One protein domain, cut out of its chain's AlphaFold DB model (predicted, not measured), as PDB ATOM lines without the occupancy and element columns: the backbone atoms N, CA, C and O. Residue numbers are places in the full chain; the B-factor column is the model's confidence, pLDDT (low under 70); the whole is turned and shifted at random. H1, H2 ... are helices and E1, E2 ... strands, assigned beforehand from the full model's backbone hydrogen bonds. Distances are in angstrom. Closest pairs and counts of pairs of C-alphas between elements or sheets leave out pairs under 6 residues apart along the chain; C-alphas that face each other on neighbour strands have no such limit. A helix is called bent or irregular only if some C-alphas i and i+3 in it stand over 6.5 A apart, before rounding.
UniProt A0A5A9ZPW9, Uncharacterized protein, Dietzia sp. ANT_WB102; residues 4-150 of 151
ATOM      1  N   SER A   4     -12.918 -22.122  28.802       56.22
ATOM      2  CA  SER A   4     -14.310 -22.600  28.706       56.22
ATOM      3  C   SER A   4     -14.670 -23.700  29.709       56.22
ATOM      4  O   SER A   4     -15.844 -23.840  30.022       56.22
ATOM      5  N   ARG A   5     -13.695 -24.485  30.192       55.97
ATOM      6  CA  ARG A   5     -13.928 -25.555  31.185       55.97
ATOM      7  C   ARG A   5     -13.933 -25.036  32.621       55.97
ATOM      8  O   ARG A   5     -14.624 -25.581  33.466       55.97
ATOM      9  N   ASP A   6     -13.169 -23.983  32.882       59.31
ATOM     10  CA  ASP A   6     -13.012 -23.421  34.226       59.31
ATOM     11  C   ASP A   6     -14.281 -22.666  34.664       59.31
ATOM     12  O   ASP A   6     -14.759 -22.797  35.785       59.31
ATOM     13  N   ARG A   7     -14.922 -21.958  33.721       57.69
ATOM     14  CA  ARG A   7     -16.174 -21.233  33.974       57.69
ATOM     15  C   ARG A   7     -17.361 -22.165  34.244       57.69
ATOM     16  O   ARG A   7     -18.155 -21.854  35.123       57.69
ATOM     17  N   SER A   8     -17.459 -23.305  33.551       63.94
ATOM     18  CA  SER A   8     -18.561 -24.258  33.748       63.94
ATOM     19  C   SER A   8     -18.498 -24.954  35.106       63.94
ATOM     20  O   SER A   8     -19.532 -25.164  35.719       63.94
ATOM     21  N   VAL A   9     -17.297 -25.270  35.605       63.59
ATOM     22  CA  VAL A   9     -17.128 -25.908  36.924       63.59
ATOM     23  C   VAL A   9     -17.456 -24.934  38.060       63.59
ATOM     24  O   VAL A   9     -18.081 -25.317  39.045       63.59
ATOM     25  N   VAL A  10     -17.077 -23.661  37.920       59.41
ATOM     26  CA  VAL A  10     -17.422 -22.616  38.899       59.41
ATOM     27  C   VAL A  10     -18.928 -22.332  38.910       59.41
ATOM     28  O   VAL A  10     -19.511 -22.135  39.975       59.41
ATOM     29  N   GLU A  11     -19.565 -22.324  37.738       65.38
ATOM     30  CA  GLU A  11     -21.010 -22.125  37.604       65.38
ATOM     31  C   GLU A  11     -21.802 -23.291  38.210       65.38
ATOM     32  O   GLU A  11     -22.729 -23.054  38.983       65.38
ATOM     33  N   ASP A  12     -21.359 -24.524  37.970       78.38
ATOM     34  CA  ASP A  12     -21.938 -25.743  38.540       78.38
ATOM     35  C   ASP A  12     -21.793 -25.790  40.075       78.38
ATOM     36  O   ASP A  12     -22.756 -26.021  40.810       78.38
ATOM     37  N   GLY A  13     -20.613 -25.429  40.595       84.62
ATOM     38  CA  GLY A  13     -20.376 -25.322  42.036       84.62
ATOM     39  C   GLY A  13     -21.254 -24.270  42.727       84.62
ATOM     40  O   GLY A  13     -21.762 -24.514  43.824       84.62
ATOM     41  N   ARG A  14     -21.477 -23.115  42.080       88.88
ATOM     42  CA  ARG A  14     -22.361 -22.060  42.600       88.88
ATOM     43  C   ARG A  14     -23.819 -22.514  42.627       88.88
ATOM     44  O   ARG A  14     -24.474 -22.348  43.652       88.88
ATOM     45  N   VAL A  15     -24.306 -23.115  41.540       90.12
ATOM     46  CA  VAL A  15     -25.684 -23.630  41.451       90.12
ATOM     47  C   VAL A  15     -25.931 -24.689  42.523       90.12
ATOM     48  O   VAL A  15     -26.915 -24.599  43.257       90.12
ATOM     49  N   ARG A  16     -25.006 -25.640  42.697       92.75
ATOM     50  CA  ARG A  16     -25.096 -26.656  43.755       92.75
ATOM     51  C   ARG A  16     -25.162 -26.029  45.152       92.75
ATOM     52  O   ARG A  16     -25.929 -26.480  46.003       92.75
ATOM     53  N   GLN A  17     -24.383 -24.978  45.408       94.00
ATOM     54  CA  GLN A  17     -24.401 -24.284  46.697       94.00
ATOM     55  C   GLN A  17     -25.719 -23.534  46.945       94.00
ATOM     56  O   GLN A  17     -26.240 -23.580  48.060       94.00
ATOM     57  N   GLU A  18     -26.279 -22.891  45.918       95.69
ATOM     58  CA  GLU A  18     -27.590 -22.228  45.977       95.69
ATOM     59  C   GLU A  18     -28.717 -23.236  46.239       95.69
ATOM     60  O   GLU A  18     -29.542 -23.022  47.130       95.69
ATOM     61  N   ARG A  19     -28.704 -24.383  45.547       95.94
ATOM     62  CA  ARG A  19     -29.637 -25.497  45.779       95.94
ATOM     63  C   ARG A  19     -29.554 -26.025  47.204       95.94
ATOM     64  O   ARG A  19     -30.578 -26.197  47.860       95.94
ATOM     65  N   ARG A  20     -28.335 -26.252  47.702       96.50
ATOM     66  CA  ARG A  20     -28.097 -26.716  49.073       96.50
ATOM     67  C   ARG A  20     -28.629 -25.728  50.111       96.50
ATOM     68  O   ARG A  20     -29.263 -26.148  51.074       96.50
ATOM     69  N   ALA A  21     -28.388 -24.431  49.921       97.06
ATOM     70  CA  ALA A  21     -28.902 -23.395  50.814       97.06
ATOM     71  C   ALA A  21     -30.439 -23.368  50.816       97.06
ATOM     72  O   ALA A  21     -31.050 -23.400  51.881       97.06
ATOM     73  N   ALA A  22     -31.060 -23.407  49.633       96.69
ATOM     74  CA  ALA A  22     -32.513 -23.453  49.512       96.69
ATOM     75  C   ALA A  22     -33.115 -24.706  50.167       96.69
ATOM     76  O   ALA A  22     -34.124 -24.609  50.863       96.69
ATOM     77  N   LEU A  23     -32.483 -25.874  50.003       97.31
ATOM     78  CA  LEU A  23     -32.935 -27.102  50.654       97.31
ATOM     79  C   LEU A  23     -32.844 -27.007  52.178       97.31
ATOM     80  O   LEU A  23     -33.786 -27.393  52.867       97.31
ATOM     81  N   ARG A  24     -31.753 -26.449  52.714       96.88
ATOM     82  CA  ARG A  24     -31.600 -26.224  54.158       96.88
ATOM     83  C   ARG A  24     -32.726 -25.350  54.714       96.88
ATOM     84  O   ARG A  24     -33.297 -25.673  55.754       96.88
ATOM     85  N   ASP A  25     -33.096 -24.294  53.994       96.88
ATOM     86  CA  ASP A  25     -34.207 -23.413  54.376       96.88
ATOM     87  C   ASP A  25     -35.579 -24.111  54.309       96.88
ATOM     88  O   ASP A  25     -36.542 -23.669  54.955       96.88
ATOM     89  N   LEU A  26     -35.693 -25.197  53.539       96.62
ATOM     90  CA  LEU A  26     -36.888 -26.036  53.455       96.62
ATOM     91  C   LEU A  26     -36.955 -27.124  54.532       96.62
ATOM     92  O   LEU A  26     -38.057 -27.604  54.784       96.62
ATOM     93  N   VAL A  27     -35.858 -27.483  55.211       95.19
ATOM     94  CA  VAL A  27     -35.840 -28.588  56.197       95.19
ATOM     95  C   VAL A  27     -36.987 -28.507  57.216       95.19
ATOM     96  O   VAL A  27     -37.691 -29.503  57.378       95.19
ATOM     97  N   PRO A  28     -37.286 -27.356  57.855       95.31
ATOM     98  CA  PRO A  28     -38.406 -27.287  58.792       95.31
ATOM     99  C   PRO A  28     -39.773 -27.560  58.150       95.31
ATOM    100  O   PRO A  28     -40.656 -28.077  58.826       95.31
ATOM    101  N   ALA A  29     -39.962 -27.176  56.884       95.00
ATOM    102  CA  ALA A  29     -41.187 -27.457  56.137       95.00
ATOM    103  C   ALA A  29     -41.263 -28.948  55.783       95.00
ATOM    104  O   ALA A  29     -42.286 -29.570  56.034       95.00
ATOM    105  N   ILE A  30     -40.161 -29.543  55.313       94.56
ATOM    106  CA  ILE A  30     -40.068 -30.981  55.007       94.56
ATOM    107  C   ILE A  30     -40.455 -31.827  56.225       94.56
ATOM    108  O   ILE A  30     -41.253 -32.749  56.094       94.56
ATOM    109  N   GLU A  31     -39.962 -31.489  57.421       93.94
ATOM    110  CA  GLU A  31     -40.312 -32.234  58.638       93.94
ATOM    111  C   GLU A  31     -41.789 -32.098  59.039       93.94
ATOM    112  O   GLU A  31     -42.336 -33.019  59.636       93.94
ATOM    113  N   ARG A  32     -42.461 -30.987  58.702       94.00
ATOM    114  CA  ARG A  32     -43.911 -30.829  58.928       94.00
ATOM    115  C   ARG A  32     -44.752 -31.519  57.859       94.00
ATOM    116  O   ARG A  32     -45.820 -32.033  58.168       94.00
ATOM    117  N   LEU A  33     -44.249 -31.565  56.627       92.56
ATOM    118  CA  LEU A  33     -44.852 -32.325  55.535       92.56
ATOM    119  C   LEU A  33     -44.655 -33.842  55.714       92.56
ATOM    120  O   LEU A  33     -45.337 -34.647  55.080       92.56
ATOM    121  N   ARG A  34     -43.735 -34.269  56.586       88.62
ATOM    122  CA  ARG A  34     -43.543 -35.682  56.911       88.62
ATOM    123  C   ARG A  34     -44.774 -36.219  57.639       88.62
ATOM    124  O   ARG A  34     -45.102 -35.791  58.741       88.62
ATOM    125  N   GLY A  35     -45.431 -37.204  57.032       75.38
ATOM    126  CA  GLY A  35     -46.687 -37.739  57.560       75.38
ATOM    127  C   GLY A  35     -47.866 -36.783  57.382       75.38
ATOM    128  O   GLY A  35     -48.886 -36.967  58.046       75.38
ATOM    129  N   HIS A  36     -47.730 -35.782  56.503       74.94
ATOM    130  CA  HIS A  36     -48.868 -35.007  56.039       74.94
ATOM    131  C   HIS A  36     -49.895 -35.973  55.445       74.94
ATOM    132  O   HIS A  36     -49.554 -36.831  54.630       74.94
ATOM    133  N   GLY A  37     -51.125 -35.887  55.948       72.62
ATOM    134  CA  GLY A  37     -52.225 -36.736  55.511       72.62
ATOM    135  C   GLY A  37     -52.826 -36.239  54.199       72.62
ATOM    136  O   GLY A  37     -52.137 -35.665  53.357       72.62
ATOM    137  N   GLU A  38     -54.132 -36.437  54.065       84.69
ATOM    138  CA  GLU A  38     -54.912 -35.963  52.921       84.69
ATOM    139  C   GLU A  38     -54.765 -34.446  52.735       84.69
ATOM    140  O   GLU A  38     -54.815 -33.670  53.695       84.69
ATOM    141  N   VAL A  39     -54.575 -34.026  51.485       91.62
ATOM    142  CA  VAL A  39     -54.597 -32.614  51.099       91.62
ATOM    143  C   VAL A  39     -56.044 -32.131  51.162       91.62
ATOM    144  O   VAL A  39     -56.973 -32.873  50.850       91.62
ATOM    145  N   GLU A  40     -56.272 -30.888  51.581       92.62
ATOM    146  CA  GLU A  40     -57.609 -30.303  51.499       92.62
ATOM    147  C   GLU A  40     -57.964 -30.049  50.031       92.62
ATOM    148  O   GLU A  40     -57.148 -29.554  49.261       92.62
ATOM    149  N   TRP A  41     -59.194 -30.353  49.627       93.25
ATOM    150  CA  TRP A  41     -59.663 -30.107  48.265       93.25
ATOM    151  C   TRP A  41     -60.924 -29.253  48.286       93.25
ATOM    152  O   TRP A  41     -61.830 -29.508  49.078       93.25
ATOM    153  N   SER A  42     -61.015 -28.308  47.357       91.44
ATOM    154  CA  SER A  42     -62.170 -27.434  47.156       91.44
ATOM    155  C   SER A  42     -62.718 -27.555  45.730       91.44
ATOM    156  O   SER A  42     -62.149 -28.256  44.891       91.44
ATOM    157  N   GLY A  43     -63.837 -26.888  45.449       90.50
ATOM    158  CA  GLY A  43     -64.554 -26.987  44.177       90.50
ATOM    159  C   GLY A  43     -65.269 -28.329  43.987       90.50
ATOM    160  O   GLY A  43     -65.349 -29.154  44.893       90.50
ATOM    161  N   GLY A  44     -65.801 -28.552  42.785       88.31
ATOM    162  CA  GLY A  44     -66.643 -29.715  42.466       88.31
ATOM    163  C   GLY A  44     -68.142 -29.443  42.609       88.31
ATOM    164  O   GLY A  44     -68.954 -30.201  42.080       88.31
ATOM    165  N   ASP A  45     -68.508 -28.343  43.266       89.94
ATOM    166  CA  ASP A  45     -69.897 -27.955  43.481       89.94
ATOM    167  C   ASP A  45     -70.503 -27.246  42.264       89.94
ATOM    168  O   ASP A  45     -69.839 -26.481  41.544       89.94
ATOM    169  N   GLN A  46     -71.808 -27.464  42.085       91.00
ATOM    170  CA  GLN A  46     -72.623 -26.710  41.141       91.00
ATOM    171  C   GLN A  46     -72.849 -25.287  41.668       91.00
ATOM    172  O   GLN A  46     -73.264 -25.095  42.810       91.00
ATOM    173  N   GLN A  47     -72.580 -24.295  40.830       90.25
ATOM    174  CA  GLN A  47     -72.775 -22.879  41.121       90.25
ATOM    175  C   GLN A  47     -74.239 -22.464  40.888       90.25
ATOM    176  O   GLN A  47     -75.005 -23.177  40.238       90.25
ATOM    177  N   GLU A  48     -74.632 -21.284  41.383       92.19
ATOM    178  CA  GLU A  48     -76.005 -20.759  41.252       92.19
ATOM    179  C   GLU A  48     -76.469 -20.602  39.792       92.19
ATOM    180  O   GLU A  48     -77.660 -20.708  39.502       92.19
ATOM    181  N   ASP A  49     -75.537 -20.387  38.860       93.19
ATOM    182  CA  ASP A  49     -75.800 -20.280  37.419       93.19
ATOM    183  C   ASP A  49     -75.877 -21.642  36.697       93.19
ATOM    184  O   ASP A  49     -76.056 -21.702  35.479       93.19
ATOM    185  N   GLY A  50     -75.754 -22.744  37.442       91.69
ATOM    186  CA  GLY A  50     -75.782 -24.111  36.935       91.69
ATOM    187  C   GLY A  50     -74.441 -24.630  36.408       91.69
ATOM    188  O   GLY A  50     -74.383 -25.802  36.024       91.69
ATOM    189  N   SER A  51     -73.378 -23.815  36.400       91.69
ATOM    190  CA  SER A  51     -72.019 -24.245  36.046       91.69
ATOM    191  C   SER A  51     -71.383 -25.109  37.143       91.69
ATOM    192  O   SER A  51     -71.833 -25.115  38.284       91.69
ATOM    193  N   PHE A  52     -70.331 -25.860  36.805       89.56
ATOM    194  CA  PHE A  52     -69.553 -26.649  37.766       89.56
ATOM    195  C   PHE A  52     -68.118 -26.146  37.814       89.56
ATOM    196  O   PHE A  52     -67.512 -25.868  36.776       89.56
ATOM    197  N   THR A  53     -67.554 -26.090  39.016       87.12
ATOM    198  CA  THR A  53     -66.110 -25.920  39.196       87.12
ATOM    199  C   THR A  53     -65.448 -27.292  39.235       87.12
ATOM    200  O   THR A  53     -65.987 -28.226  39.822       87.12
ATOM    201  N   PHE A  54     -64.280 -27.443  38.611       86.81
ATOM    202  CA  PHE A  54     -63.474 -28.646  38.828       86.81
ATOM    203  C   PHE A  54     -62.964 -28.670  40.269       86.81
ATOM    204  O   PHE A  54     -62.756 -27.614  40.861       86.81
ATOM    205  N   ARG A  55     -62.767 -29.867  40.833       89.88
ATOM    206  CA  ARG A  55     -62.139 -30.014  42.150       89.88
ATOM    207  C   ARG A  55     -60.651 -29.668  42.045       89.88
ATOM    208  O   ARG A  55     -60.003 -30.088  41.088       89.88
ATOM    209  N   TYR A  56     -60.122 -28.932  43.014       90.62
ATOM    210  CA  TYR A  56     -58.721 -28.514  43.061       90.62
ATOM    211  C   TYR A  56     -58.167 -28.586  44.491       90.62
ATOM    212  O   TYR A  56     -58.920 -28.390  45.450       90.62
ATOM    213  N   PRO A  57     -56.870 -28.880  44.653       93.81
ATOM    214  CA  PRO A  57     -56.239 -28.950  45.963       93.81
ATOM    215  C   PRO A  57     -55.991 -27.553  46.548       93.81
ATOM    216  O   PRO A  57     -55.707 -26.590  45.834       93.81
ATOM    217  N   ILE A  58     -56.070 -27.459  47.871       93.94
ATOM    218  CA  ILE A  58     -55.706 -26.297  48.673       93.94
ATOM    219  C   ILE A  58     -54.406 -26.629  49.396       93.94
ATOM    220  O   ILE A  58     -54.354 -27.494  50.269       93.94
ATOM    221  N   TYR A  59     -53.340 -25.930  49.021       93.88
ATOM    222  CA  TYR A  59     -52.021 -26.145  49.599       93.88
ATOM    223  C   TYR A  59     -51.782 -25.242  50.798       93.88
ATOM    224  O   TYR A  59     -51.994 -24.030  50.727       93.88
ATOM    225  N   ASP A  60     -51.283 -25.837  51.878       93.94
ATOM    226  CA  ASP A  60     -50.831 -25.110  53.054       93.94
ATOM    227  C   ASP A  60     -49.539 -24.316  52.779       93.94
ATOM    228  O   ASP A  60     -48.933 -24.367  51.705       93.94
ATOM    229  N   ARG A  61     -49.103 -23.545  53.778       95.31
ATOM    230  CA  ARG A  61     -47.934 -22.668  53.640       95.31
ATOM    231  C   ARG A  61     -46.637 -23.440  53.383       95.31
ATOM    232  O   ARG A  61     -45.771 -22.940  52.666       95.31
ATOM    233  N   ASP A  62     -46.473 -24.612  53.989       95.75
ATOM    234  CA  ASP A  62     -45.255 -25.408  53.837       95.75
ATOM    235  C   ASP A  62     -45.173 -26.040  52.445       95.75
ATOM    236  O   ASP A  62     -44.123 -25.966  51.801       95.75
ATOM    237  N   THR A  63     -46.293 -26.550  51.932       95.50
ATOM    238  CA  THR A  63     -46.406 -27.052  50.561       95.50
ATOM    239  C   THR A  63     -46.148 -25.939  49.555       95.50
ATOM    240  O   THR A  63     -45.309 -26.102  48.670       95.50
ATOM    241  N   GLN A  64     -46.772 -24.768  49.727       95.75
ATOM    242  CA  GLN A  64     -46.533 -23.609  48.858       95.75
ATOM    243  C   GLN A  64     -45.054 -23.204  48.831       95.75
ATOM    244  O   GLN A  64     -44.503 -22.955  47.759       95.75
ATOM    245  N   LYS A  65     -44.372 -23.216  49.985       96.38
ATOM    246  CA  LYS A  65     -42.937 -22.910  50.064       96.38
ATOM    247  C   LYS A  65     -42.095 -23.894  49.242       96.38
ATOM    248  O   LYS A  65     -41.173 -23.478  48.543       96.38
ATOM    249  N   VAL A  66     -42.402 -25.191  49.309       96.69
ATOM    250  CA  VAL A  66     -41.732 -26.211  48.482       96.69
ATOM    251  C   VAL A  66     -42.017 -25.974  46.997       96.69
ATOM    252  O   VAL A  66     -41.090 -25.997  46.186       96.69
ATOM    253  N   MET A  67     -43.273 -25.690  46.638       96.00
ATOM    254  CA  MET A  67     -43.659 -25.410  45.255       96.00
ATOM    255  C   MET A  67     -42.895 -24.217  44.677       96.00
ATOM    256  O   MET A  67     -42.382 -24.317  43.569       96.00
ATOM    257  N   GLU A  68     -42.767 -23.109  45.410       95.81
ATOM    258  CA  GLU A  68     -42.030 -21.922  44.954       95.81
ATOM    259  C   GLU A  68     -40.559 -22.232  44.649       95.81
ATOM    260  O   GLU A  68     -40.029 -21.828  43.612       95.81
ATOM    261  N   VAL A  69     -39.899 -22.999  45.519       96.81
ATOM    262  CA  VAL A  69     -38.483 -23.353  45.351       96.81
ATOM    263  C   VAL A  69     -38.270 -24.313  44.170       96.81
ATOM    264  O   VAL A  69     -37.248 -24.212  43.486       96.81
ATOM    265  N   CYS A  70     -39.234 -25.194  43.898       95.81
ATOM    266  CA  CYS A  70     -39.175 -26.205  42.835       95.81
ATOM    267  C   CYS A  70     -39.847 -25.774  41.509       95.81
ATOM    268  O   CYS A  70     -39.794 -26.517  40.528       95.81
ATOM    269  N   ASN A  71     -40.499 -24.605  41.453       92.94
ATOM    270  CA  ASN A  71     -41.252 -24.119  40.284       92.94
ATOM    271  C   ASN A  71     -40.787 -22.734  39.807       92.94
ATOM    272  O   ASN A  71     -41.565 -21.785  39.710       92.94
ATOM    273  N   GLY A  72     -39.502 -22.626  39.492       91.31
ATOM    274  CA  GLY A  72     -38.824 -21.390  39.091       91.31
ATOM    275  C   GLY A  72     -37.790 -20.891  40.105       91.31
ATOM    276  O   GLY A  72     -37.060 -19.954  39.792       91.31
ATOM    277  N   GLY A  73     -37.713 -21.510  41.288       94.69
ATOM    278  CA  GLY A  73     -36.693 -21.246  42.301       94.69
ATOM    279  C   GLY A  73     -35.420 -22.087  42.140       94.69
ATOM    280  O   GLY A  73     -35.161 -22.690  41.098       94.69
ATOM    281  N   ALA A  74     -34.614 -22.137  43.203       96.19
ATOM    282  CA  ALA A  74     -33.288 -22.760  43.183       96.19
ATOM    283  C   ALA A  74     -33.301 -24.273  42.885       96.19
ATOM    284  O   ALA A  74     -32.346 -24.774  42.296       96.19
ATOM    285  N   LEU A  75     -34.369 -25.000  43.239       96.62
ATOM    286  CA  LEU A  75     -34.522 -26.440  42.968       96.62
ATOM    287  C   LEU A  75     -35.301 -26.707  41.672       96.62
ATOM    288  O   LEU A  75     -36.049 -27.676  41.576       96.62
ATOM    289  N   THR A  76     -35.134 -25.840  40.675       96.69
ATOM    290  CA  THR A  76     -35.770 -25.994  39.365       96.69
ATOM    291  C   THR A  76     -34.752 -26.432  38.324       96.69
ATOM    292  O   THR A  76     -33.704 -25.806  38.162       96.69
ATOM    293  N   ASP A  77     -35.089 -27.472  37.568       95.81
ATOM    294  CA  ASP A  77     -34.402 -27.831  36.331       95.81
ATOM    295  C   ASP A  77     -35.201 -27.294  35.134       95.81
ATOM    296  O   ASP A  77     -36.247 -27.816  34.744       95.81
ATOM    297  N   PHE A  78     -34.707 -26.221  34.514       94.31
ATOM    298  CA  PHE A  78     -35.364 -25.642  33.342       94.31
ATOM    299  C   PHE A  78     -35.343 -26.569  32.118       94.31
ATOM    300  O   PHE A  78     -36.251 -26.473  31.288       94.31
ATOM    301  N   ASP A  79     -34.388 -27.499  32.056       95.25
ATOM    302  CA  ASP A  79     -34.224 -28.507  31.009       95.25
ATOM    303  C   ASP A  79     -34.733 -29.899  31.446       95.25
ATOM    304  O   ASP A  79     -34.436 -30.893  30.777       95.25
ATOM    305  N   TYR A  80     -35.562 -29.976  32.501       93.44
ATOM    306  CA  TYR A  80     -36.002 -31.228  33.143       93.44
ATOM    307  C   TYR A  80     -36.415 -32.337  32.174       93.44
ATOM    308  O   TYR A  80     -36.083 -33.493  32.396       93.44
ATOM    309  N   ARG A  81     -37.087 -32.028  31.058       92.25
ATOM    310  CA  ARG A  81     -37.465 -33.046  30.060       92.25
ATOM    311  C   ARG A  81     -36.251 -33.767  29.476       92.25
ATOM    312  O   ARG A  81     -36.259 -34.988  29.382       92.25
ATOM    313  N   ARG A  82     -35.205 -33.022  29.112       94.44
ATOM    314  CA  ARG A  82     -33.964 -33.586  28.570       94.44
ATOM    315  C   ARG A  82     -33.204 -34.355  29.647       94.44
ATOM    316  O   ARG A  82     -32.612 -35.386  29.341       94.44
ATOM    317  N   THR A  83     -33.213 -33.863  30.884       94.75
ATOM    318  CA  THR A  83     -32.637 -34.580  32.025       94.75
ATOM    319  C   THR A  83     -33.355 -35.916  32.208       94.75
ATOM    320  O   THR A  83     -32.728 -36.960  32.076       94.75
ATOM    321  N   LEU A  84     -34.682 -35.921  32.338       92.56
ATOM    322  CA  LEU A  84     -35.483 -37.143  32.453       92.56
ATOM    323  C   LEU A  84     -35.218 -38.132  31.307       92.56
ATOM    324  O   LEU A  84     -35.032 -39.314  31.572       92.56
ATOM    325  N   GLU A  85     -35.127 -37.674  30.052       92.44
ATOM    326  CA  GLU A  85     -34.776 -38.520  28.896       92.44
ATOM    327  C   GLU A  85     -33.415 -39.212  29.052       92.44
ATOM    328  O   GLU A  85     -33.304 -40.414  28.806       92.44
ATOM    329  N   ARG A  86     -32.381 -38.485  29.500       93.00
ATOM    330  CA  ARG A  86     -31.044 -39.060  29.756       93.00
ATOM    331  C   ARG A  86     -31.070 -40.114  30.857       93.00
ATOM    332  O   ARG A  86     -30.281 -41.051  30.812       93.00
ATOM    333  N   HIS A  87     -31.993 -39.969  31.800       90.31
ATOM    334  CA  HIS A  87     -32.222 -40.903  32.895       90.31
ATOM    335  C   HIS A  87     -33.267 -41.981  32.556       90.31
ATOM    336  O   HIS A  87     -33.823 -42.588  33.457       90.31
ATOM    337  N   GLY A  88     -33.549 -42.253  31.276       85.81
ATOM    338  CA  GLY A  88     -34.446 -43.347  30.873       85.81
ATOM    339  C   GLY A  88     -35.919 -42.956  30.710       85.81
ATOM    340  O   GLY A  88     -36.768 -43.825  30.538       85.81
ATOM    341  N   GLY A  89     -36.232 -41.658  30.717       79.81
ATOM    342  CA  GLY A  89     -37.556 -41.119  30.394       79.81
ATOM    343  C   GLY A  89     -38.576 -41.178  31.532       79.81
ATOM    344  O   GLY A  89     -39.782 -41.160  31.274       79.81
ATOM    345  N   HIS A  90     -38.125 -41.254  32.786       74.69
ATOM    346  CA  HIS A  90     -39.013 -41.257  33.952       74.69
ATOM    347  C   HIS A  90     -39.971 -40.051  33.935       74.69
ATOM    348  O   HIS A  90     -39.570 -38.936  33.619       74.69
ATOM    349  N   GLY A  91     -41.256 -40.273  34.229       65.06
ATOM    350  CA  GLY A  91     -42.280 -39.215  34.230       65.06
ATOM    351  C   GLY A  91     -42.739 -38.731  32.843       65.06
ATOM    352  O   GLY A  91     -43.659 -37.927  32.753       65.06
ATOM    353  N   LEU A  92     -42.162 -39.217  31.738       64.69
ATOM    354  CA  LEU A  92     -42.545 -38.797  30.378       64.69
ATOM    355  C   LEU A  92     -43.578 -39.725  29.702       64.69
ATOM    356  O   LEU A  92     -43.949 -39.489  28.552       64.69
ATOM    357  N   GLY A  93     -44.033 -40.774  30.395       64.56
ATOM    358  CA  GLY A  93     -45.011 -41.755  29.909       64.56
ATOM    359  C   GLY A  93     -46.415 -41.593  30.510       64.56
ATOM    360  O   GLY A  93     -46.654 -40.744  31.360       64.56
ATOM    361  N   SER A  94     -47.351 -42.449  30.083       54.81
ATOM    362  CA  SER A  94     -48.756 -42.440  30.531       54.81
ATOM    363  C   SER A  94     -48.981 -42.989  31.945       54.81
ATOM    364  O   SER A  94     -50.098 -42.922  32.450       54.81
ATOM    365  N   GLN A  95     -47.953 -43.565  32.573       60.59
ATOM    366  CA  GLN A  95     -47.990 -44.021  33.960       60.59
ATOM    367  C   GLN A  95     -46.950 -43.246  34.762       60.59
ATOM    368  O   GLN A  95     -45.773 -43.215  34.389       60.59
ATOM    369  N   ALA A  96     -47.388 -42.629  35.859       65.44
ATOM    370  CA  ALA A  96     -46.479 -42.026  36.819       65.44
ATOM    371  C   ALA A  96     -45.593 -43.134  37.428       65.44
ATOM    372  O   ALA A  96     -46.129 -44.163  37.853       65.44
ATOM    373  N   PRO A  97     -44.256 -42.979  37.433       72.56
ATOM    374  CA  PRO A  97     -43.374 -43.943  38.077       72.56
ATOM    375  C   PRO A  97     -43.603 -43.951  39.596       72.56
ATOM    376  O   PRO A  97     -44.065 -42.966  40.170       72.56
ATOM    377  N   ASP A  98     -43.231 -45.049  40.257       84.56
ATOM    378  CA  ASP A  98     -43.117 -45.076  41.718       84.56
ATOM    379  C   ASP A  98     -41.958 -44.159  42.137       84.56
ATOM    380  O   ASP A  98     -40.790 -44.553  42.156       84.56
ATOM    381  N   PHE A  99     -42.285 -42.898  42.412       85.06
ATOM    382  CA  PHE A  99     -41.312 -41.875  42.772       85.06
ATOM    383  C   PHE A  99     -40.609 -42.170  44.101       85.06
ATOM    384  O   PHE A  99     -39.459 -41.771  44.267       85.06
ATOM    385  N   VAL A 100     -41.251 -42.891  45.028       85.94
ATOM    386  CA  VAL A 100     -40.634 -43.271  46.307       85.94
ATOM    387  C   VAL A 100     -39.521 -44.288  46.068       85.94
ATOM    388  O   VAL A 100     -38.427 -44.150  46.618       85.94
ATOM    389  N   ALA A 101     -39.770 -45.294  45.226       86.69
ATOM    390  CA  ALA A 101     -38.737 -46.239  44.817       86.69
ATOM    391  C   ALA A 101     -37.633 -45.544  44.008       86.69
ATOM    392  O   ALA A 101     -36.451 -45.734  44.297       86.69
ATOM    393  N   LEU A 102     -38.017 -44.698  43.047       87.56
ATOM    394  CA  LEU A 102     -37.087 -43.986  42.172       87.56
ATOM    395  C   LEU A 102     -36.135 -43.072  42.953       87.56
ATOM    396  O   LEU A 102     -34.955 -42.992  42.616       87.56
ATOM    397  N   ALA A 103     -36.612 -42.425  44.021       90.44
ATOM    398  CA  ALA A 103     -35.802 -41.524  44.836       90.44
ATOM    399  C   ALA A 103     -34.529 -42.195  45.380       90.44
ATOM    400  O   ALA A 103     -33.475 -41.572  45.397       90.44
ATOM    401  N   ARG A 104     -34.587 -43.472  45.778       89.19
ATOM    402  CA  ARG A 104     -33.476 -44.164  46.463       89.19
ATOM    403  C   ARG A 104     -32.185 -44.210  45.648       89.19
ATOM    404  O   ARG A 104     -31.107 -43.993  46.196       89.19
ATOM    405  N   ASP A 105     -32.315 -44.458  44.348       87.19
ATOM    406  CA  ASP A 105     -31.181 -44.663  43.441       87.19
ATOM    407  C   ASP A 105     -30.901 -43.437  42.558       87.19
ATOM    408  O   ASP A 105     -29.979 -43.448  41.745       87.19
ATOM    409  N   SER A 106     -31.678 -42.364  42.723       93.06
ATOM    410  CA  SER A 106     -31.528 -41.140  41.938       93.06
ATOM    411  C   SER A 106     -30.358 -40.282  42.426       93.06
ATOM    412  O   SER A 106     -30.061 -40.209  43.628       93.06
ATOM    413  N   ASP A 107     -29.712 -39.613  41.475       95.31
ATOM    414  CA  ASP A 107     -28.744 -38.547  41.714       95.31
ATOM    415  C   ASP A 107     -29.425 -37.169  41.780       95.31
ATOM    416  O   ASP A 107     -30.644 -37.045  41.660       95.31
ATOM    417  N   GLU A 108     -28.633 -36.126  42.026       95.62
ATOM    418  CA  GLU A 108     -29.139 -34.761  42.199       95.62
ATOM    419  C   GLU A 108     -29.931 -34.282  40.975       95.62
ATOM    420  O   GLU A 108     -31.036 -33.760  41.131       95.62
ATOM    421  N   ASP A 109     -29.387 -34.478  39.773       95.06
ATOM    422  CA  ASP A 109     -29.991 -33.990  38.533       95.06
ATOM    423  C   ASP A 109     -31.348 -34.650  38.287       95.06
ATOM    424  O   ASP A 109     -32.334 -33.958  38.010       95.06
ATOM    425  N   LEU A 110     -31.437 -35.973  38.465       95.12
ATOM    426  CA  LEU A 110     -32.701 -36.687  38.333       95.12
ATOM    427  C   LEU A 110     -33.723 -36.226  39.380       95.12
ATOM    428  O   LEU A 110     -34.870 -35.956  39.028       95.12
ATOM    429  N   ILE A 111     -33.329 -36.074  40.648       96.19
ATOM    430  CA  ILE A 111     -34.237 -35.609  41.707       96.19
ATOM    431  C   ILE A 111     -34.796 -34.214  41.400       96.19
ATOM    432  O   ILE A 111     -36.011 -34.011  41.469       96.19
ATOM    433  N   VAL A 112     -33.944 -33.254  41.025       96.88
ATOM    434  CA  VAL A 112     -34.370 -31.880  40.698       96.88
ATOM    435  C   VAL A 112     -35.294 -31.875  39.473       96.88
ATOM    436  O   VAL A 112     -36.303 -31.158  39.457       96.88
ATOM    437  N   ALA A 113     -35.013 -32.710  38.470       95.69
ATOM    438  CA  ALA A 113     -35.865 -32.852  37.295       95.69
ATOM    439  C   ALA A 113     -37.241 -33.456  37.629       95.69
ATOM    440  O   ALA A 113     -38.255 -32.971  37.123       95.69
ATOM    441  N   LEU A 114     -37.301 -34.468  38.503       94.94
ATOM    442  CA  LEU A 114     -38.555 -35.078  38.966       94.94
ATOM    443  C   LEU A 114     -39.387 -34.091  39.794       94.94
ATOM    444  O   LEU A 114     -40.581 -33.949  39.542       94.94
ATOM    445  N   LEU A 115     -38.761 -33.361  40.724       95.88
ATOM    446  CA  LEU A 115     -39.425 -32.301  41.490       95.88
ATOM    447  C   LEU A 115     -40.017 -31.245  40.553       95.88
ATOM    448  O   LEU A 115     -41.192 -30.903  40.663       95.88
ATOM    449  N   THR A 116     -39.234 -30.787  39.574       95.81
ATOM    450  CA  THR A 116     -39.699 -29.814  38.576       95.81
ATOM    451  C   THR A 116     -40.853 -30.367  37.739       95.81
ATOM    452  O   THR A 116     -41.805 -29.640  37.445       95.81
ATOM    453  N   TRP A 117     -40.792 -31.645  37.356       93.69
ATOM    454  CA  TRP A 117     -41.872 -32.309  36.634       93.69
ATOM    455  C   TRP A 117     -43.166 -32.295  37.448       93.69
ATOM    456  O   TRP A 117     -44.163 -31.800  36.936       93.69
ATOM    457  N   ILE A 118     -43.136 -32.717  38.719       93.00
ATOM    458  CA  ILE A 118     -44.313 -32.720  39.608       93.00
ATOM    459  C   ILE A 118     -44.935 -31.316  39.669       93.00
ATOM    460  O   ILE A 118     -46.126 -31.149  39.413       93.00
ATOM    461  N   MET A 119     -44.119 -30.284  39.914       94.44
ATOM    462  CA  MET A 119     -44.607 -28.902  40.032       94.44
ATOM    463  C   MET A 119     -45.201 -28.344  38.737       94.44
ATOM    464  O   MET A 119     -46.072 -27.470  38.768       94.44
ATOM    465  N   ARG A 120     -44.692 -28.776  37.579       91.62
ATOM    466  CA  ARG A 120     -45.183 -28.314  36.277       91.62
ATOM    467  C   ARG A 120     -46.402 -29.093  35.812       91.62
ATOM    468  O   ARG A 120     -47.259 -28.485  35.172       91.62
ATOM    469  N   SER A 121     -46.484 -30.381  36.136       88.88
ATOM    470  CA  SER A 121     -47.643 -31.225  35.839       88.88
ATOM    471  C   SER A 121     -48.893 -30.724  36.559       88.88
ATOM    472  O   SER A 121     -49.945 -30.685  35.931       88.88
ATOM    473  N   GLU A 122     -48.755 -30.137  37.756       89.25
ATOM    474  CA  GLU A 122     -49.856 -29.493  38.497       89.25
ATOM    475  C   GLU A 122     -50.678 -28.495  37.662       89.25
ATOM    476  O   GLU A 122     -51.878 -28.354  37.853       89.25
ATOM    477  N   ARG A 123     -50.059 -27.814  36.686       83.50
ATOM    478  CA  ARG A 123     -50.754 -26.846  35.810       83.50
ATOM    479  C   ARG A 123     -51.689 -27.500  34.791       83.50
ATOM    480  O   ARG A 123     -52.497 -26.808  34.178       83.50
ATOM    481  N   PHE A 124     -51.500 -28.788  34.541       80.88
ATOM    482  CA  PHE A 124     -52.192 -29.563  33.515       80.88
ATOM    483  C   PHE A 124     -52.978 -30.740  34.105       80.88
ATOM    484  O   PHE A 124     -53.845 -31.286  33.423       80.88
ATOM    485  N   GLY A 125     -52.662 -31.133  35.338       76.06
ATOM    486  CA  GLY A 125     -53.348 -32.154  36.110       76.06
ATOM    487  C   GLY A 125     -54.406 -31.579  37.048       76.06
ATOM    488  O   GLY A 125     -54.726 -30.392  37.035       76.06
ATOM    489  N   ALA A 126     -54.958 -32.464  37.872       79.00
ATOM    490  CA  ALA A 126     -55.928 -32.130  38.906       79.00
ATOM    491  C   ALA A 126     -55.350 -32.463  40.288       79.00
ATOM    492  O   ALA A 126     -56.022 -33.141  41.051       79.00
ATOM    493  N   GLY A 127     -54.103 -32.061  40.577       89.00
ATOM    494  CA  GLY A 127     -53.440 -32.277  41.873       89.00
ATOM    495  C   GLY A 127     -52.278 -33.276  41.874       89.00
ATOM    496  O   GLY A 127     -52.225 -34.150  42.737       89.00
ATOM    497  N   ASP A 128     -51.320 -33.147  40.956       91.25
ATOM    498  CA  ASP A 128     -50.094 -33.961  40.940       91.25
ATOM    499  C   ASP A 128     -49.206 -33.703  42.167       91.25
ATOM    500  O   ASP A 128     -48.625 -34.635  42.727       91.25
ATOM    501  N   VAL A 129     -49.128 -32.452  42.632       94.06
ATOM    502  CA  VAL A 129     -48.431 -32.097  43.877       94.06
ATOM    503  C   VAL A 129     -49.166 -32.685  45.079       94.06
ATOM    504  O   VAL A 129     -48.518 -33.184  45.997       94.06
ATOM    505  N   ALA A 130     -50.504 -32.682  45.061       93.62
ATOM    506  CA  ALA A 130     -51.306 -33.277  46.131       93.62
ATOM    507  C   ALA A 130     -51.076 -34.792  46.197       93.62
ATOM    508  O   ALA A 130     -50.715 -35.312  47.250       93.62
ATOM    509  N   ALA A 131     -51.150 -35.476  45.052       91.44
ATOM    510  CA  ALA A 131     -50.881 -36.904  44.957       91.44
ATOM    511  C   ALA A 131     -49.460 -37.256  45.428       91.44
ATOM    512  O   ALA A 131     -49.281 -38.219  46.173       91.44
ATOM    513  N   ALA A 132     -48.449 -36.475  45.027       92.69
ATOM    514  CA  ALA A 132     -47.064 -36.676  45.453       92.69
ATOM    515  C   ALA A 132     -46.846 -36.417  46.953       92.69
ATOM    516  O   ALA A 132     -45.950 -37.014  47.553       92.69
ATOM    517  N   LEU A 133     -47.627 -35.523  47.561       93.50
ATOM    518  CA  LEU A 133     -47.595 -35.296  49.003       93.50
ATOM    519  C   LEU A 133     -48.228 -36.478  49.748       93.50
ATOM    520  O   LEU A 133     -47.583 -37.071  50.609       93.50
ATOM    521  N   GLU A 134     -49.441 -36.867  49.355       91.62
ATOM    522  CA  GLU A 134     -50.241 -37.919  50.000       91.62
ATOM    523  C   GLU A 134     -49.586 -39.306  49.917       91.62
ATOM    524  O   GLU A 134     -49.654 -40.089  50.864       91.62
ATOM    525  N   ASN A 135     -48.917 -39.623  48.804       90.12
ATOM    526  CA  ASN A 135     -48.198 -40.892  48.647       90.12
ATOM    527  C   ASN A 135     -46.749 -40.854  49.179       90.12
ATOM    528  O   ASN A 135     -46.041 -41.862  49.109       90.12
ATOM    529  N   GLY A 136     -46.297 -39.709  49.702       92.25
ATOM    530  CA  GLY A 136     -44.962 -39.518  50.270       92.25
ATOM    531  C   GLY A 136     -43.828 -39.320  49.256       92.25
ATOM    532  O   GLY A 136     -42.679 -39.152  49.668       92.25
ATOM    533  N   ALA A 137     -44.106 -39.296  47.950       93.00
ATOM    534  CA  ALA A 137     -43.106 -39.079  46.906       93.00
ATOM    535  C   ALA A 137     -42.370 -37.743  47.052       93.00
ATOM    536  O   ALA A 137     -41.146 -37.704  46.930       93.00
ATOM    537  N   LEU A 138     -43.093 -36.652  47.329       94.75
ATOM    538  CA  LEU A 138     -42.495 -35.321  47.444       94.75
ATOM    539  C   LEU A 138     -41.448 -35.284  48.565       94.75
ATOM    540  O   LEU A 138     -40.334 -34.803  48.363       94.75
ATOM    541  N   VAL A 139     -41.789 -35.848  49.727       95.56
ATOM    542  CA  VAL A 139     -40.879 -35.941  50.877       95.56
ATOM    543  C   VAL A 139     -39.708 -36.873  50.568       95.56
ATOM    544  O   VAL A 139     -38.572 -36.507  50.849       95.56
ATOM    545  N   ALA A 140     -39.944 -38.025  49.932       95.44
ATOM    546  CA  ALA A 140     -38.883 -38.969  49.574       95.44
ATOM    547  C   ALA A 140     -37.832 -38.356  48.630       95.44
ATOM    548  O   ALA A 140     -36.632 -38.548  48.829       95.44
ATOM    549  N   LEU A 141     -38.265 -37.584  47.627       96.44
ATOM    550  CA  LEU A 141     -37.361 -36.884  46.707       96.44
ATOM    551  C   LEU A 141     -36.536 -35.808  47.433       96.44
ATOM    552  O   LEU A 141     -35.330 -35.696  47.214       96.44
ATOM    553  N   LEU A 142     -37.165 -35.032  48.321       96.88
ATOM    554  CA  LEU A 142     -36.478 -33.990  49.090       96.88
ATOM    555  C   LEU A 142     -35.503 -34.576  50.119       96.88
ATOM    556  O   LEU A 142     -34.392 -34.067  50.251       96.88
ATOM    557  N   ASP A 143     -35.872 -35.661  50.803       95.94
ATOM    558  CA  ASP A 143     -34.983 -36.376  51.725       95.94
ATOM    559  C   ASP A 143     -33.778 -36.958  50.983       95.94
ATOM    560  O   ASP A 143     -32.644 -36.787  51.433       95.94
ATOM    561  N   ARG A 144     -33.981 -37.535  49.793       96.94
ATOM    562  CA  ARG A 144     -32.856 -37.978  48.965       96.94
ATOM    563  C   ARG A 144     -31.898 -36.831  48.656       96.94
ATOM    564  O   ARG A 144     -30.680 -36.990  48.737       96.94
ATOM    565  N   LEU A 145     -32.431 -35.665  48.301       96.25
ATOM    566  CA  LEU A 145     -31.604 -34.499  48.014       96.25
ATOM    567  C   LEU A 145     -30.808 -34.041  49.248       96.25
ATOM    568  O   LEU A 145     -29.659 -33.620  49.115       96.25
ATOM    569  N   ARG A 146     -31.385 -34.168  50.452       95.56
ATOM    570  CA  ARG A 146     -30.696 -33.868  51.717       95.56
ATOM    571  C   ARG A 146     -29.533 -34.816  51.955       95.56
ATOM    572  O   ARG A 146     -28.431 -34.348  52.237       95.56
ATOM    573  N   GLU A 147     -29.737 -36.116  51.745       96.00
ATOM    574  CA  GLU A 147     -28.669 -37.119  51.837       96.00
ATOM    575  C   GLU A 147     -27.498 -36.780  50.904       96.00
ATOM    576  O   GLU A 147     -26.339 -36.812  51.319       96.00
ATOM    577  N   LEU A 148     -27.790 -36.392  49.655       95.06
ATOM    578  CA  LEU A 148     -26.781 -36.029  48.652       95.06
ATOM    579  C   LEU A 148     -26.003 -34.744  48.995       95.06
ATOM    580  O   LEU A 148     -24.874 -34.559  48.523       95.06
ATOM    581  N   TYR A 149     -26.578 -33.855  49.807       93.56
ATOM    582  CA  TYR A 149     -25.914 -32.641  50.295       93.56
ATOM    583  C   TYR A 149     -25.305 -32.769  51.698       93.56
ATOM    584  O   TYR A 149     -24.513 -31.901  52.084       93.56
ATOM    585  N   GLY A 150     -25.622 -33.839  52.431       89.12
ATOM    586  CA  GLY A 150     -25.231 -34.029  53.828       89.12
ATOM    587  C   GLY A 150     -25.966 -33.088  54.790       89.12
ATOM    588  O   GLY A 150     -25.316 -32.479  55.641       89.12
TER     589      GLY A 150
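AT A GLANCE: This is residues 4 to 150 of the 151 residues of an uncharacterized protein of Dietzia sp. ANT_WB102 (UniProt A0A5A9ZPW9). A small cluster of helices has an arm at each end: the first part of the long, kinked helix H1, of which residues 4 to 14 stick out free, and a thin hairpin, strands E1 and E2 with their loop, reaching away at the opposite end. In the core H5 and H7 run side by side, with H4 packed on H7, H3 and H2 on H5, the later part of H1 on H2 and H7, and H6 crossing at one end. The 147 printed residues hold seven named helices and two named strands, in the order H1 E1 E2 H2 H3 H4 H5 H6 H7; the sheet E1 - E2 is antiparallel and the class is mostly helix. The whole is compact, with a radius of gyration of the C-alphas of 16.7 A, and spans 63 by 32 by 27 A.

IN THESE COORDINATES: H1, residues 4 to 33, begins with C-alpha 4 at (-14.310, -22.600, 28.706) and is 41.8 A long. It has a kink of 49 degrees near residue 27 and is irregular, with C-alphas 25 and 28 7.2 A apart. E1 is residues 40 to 42 and E2 residues 56 to 58. H2, residues 61 to 70, is 14.4 A long; H3 is residues 80 to 86 and H4 residues 99 to 105. H5, residues 108 to 121, is 19.9 A long. H6 is residues 128 to 134. H7, residues 137 to 149, is 18.7 A long and ends with C-alpha 149 at (-25.914, -32.641, 50.295).

HOW THE PARTS SIT: H5 and H7 are the hubs, touching four helices each. They touch each other at Ile 111 and Leu 141, C-alphas 6.0 A apart, at a shallow tilt of 28 degrees, opposite ways. H4 touches H7, closest C-alphas Val 100 and Ala 137, 4.9 A. H3 touches H5 at a steep tilt of 50 degrees, closest C-alphas Tyr 80 and Ala 113, 4.5 A. H2 touches H5, closest C-alphas Cys 70 and Thr 116, 5.6 A. H1 touches H2 with residues 22 to 33 alone, closest C-alphas Ala 29 and Asp 62, 5.1 A. H6 and H7 only just touch, only at the corner, with 3 pairs of C-alphas within 8 A. E1 and E2 form a hairpin, with N 58 and O 40 at 2.7 A, within hydrogen-bond range. In H2, H3, H5, H6 and H7 every O i to N i+4 pair is within hydrogen-bond range; in H1 23 of 26 are, and in H4 1 of 3, beside 3 of 4 O i to N i+3 pairs.

THE WHOLE: The C-alphas farthest apart, Asp 6 and Glu 48, are 63.4 A apart. The printed part has no cut. The links E1 to E2 and H3 to H4 are long. The mean pLDDT of the printed part is 88.8; residues 4 to 11 and 91 to 96 are under 70.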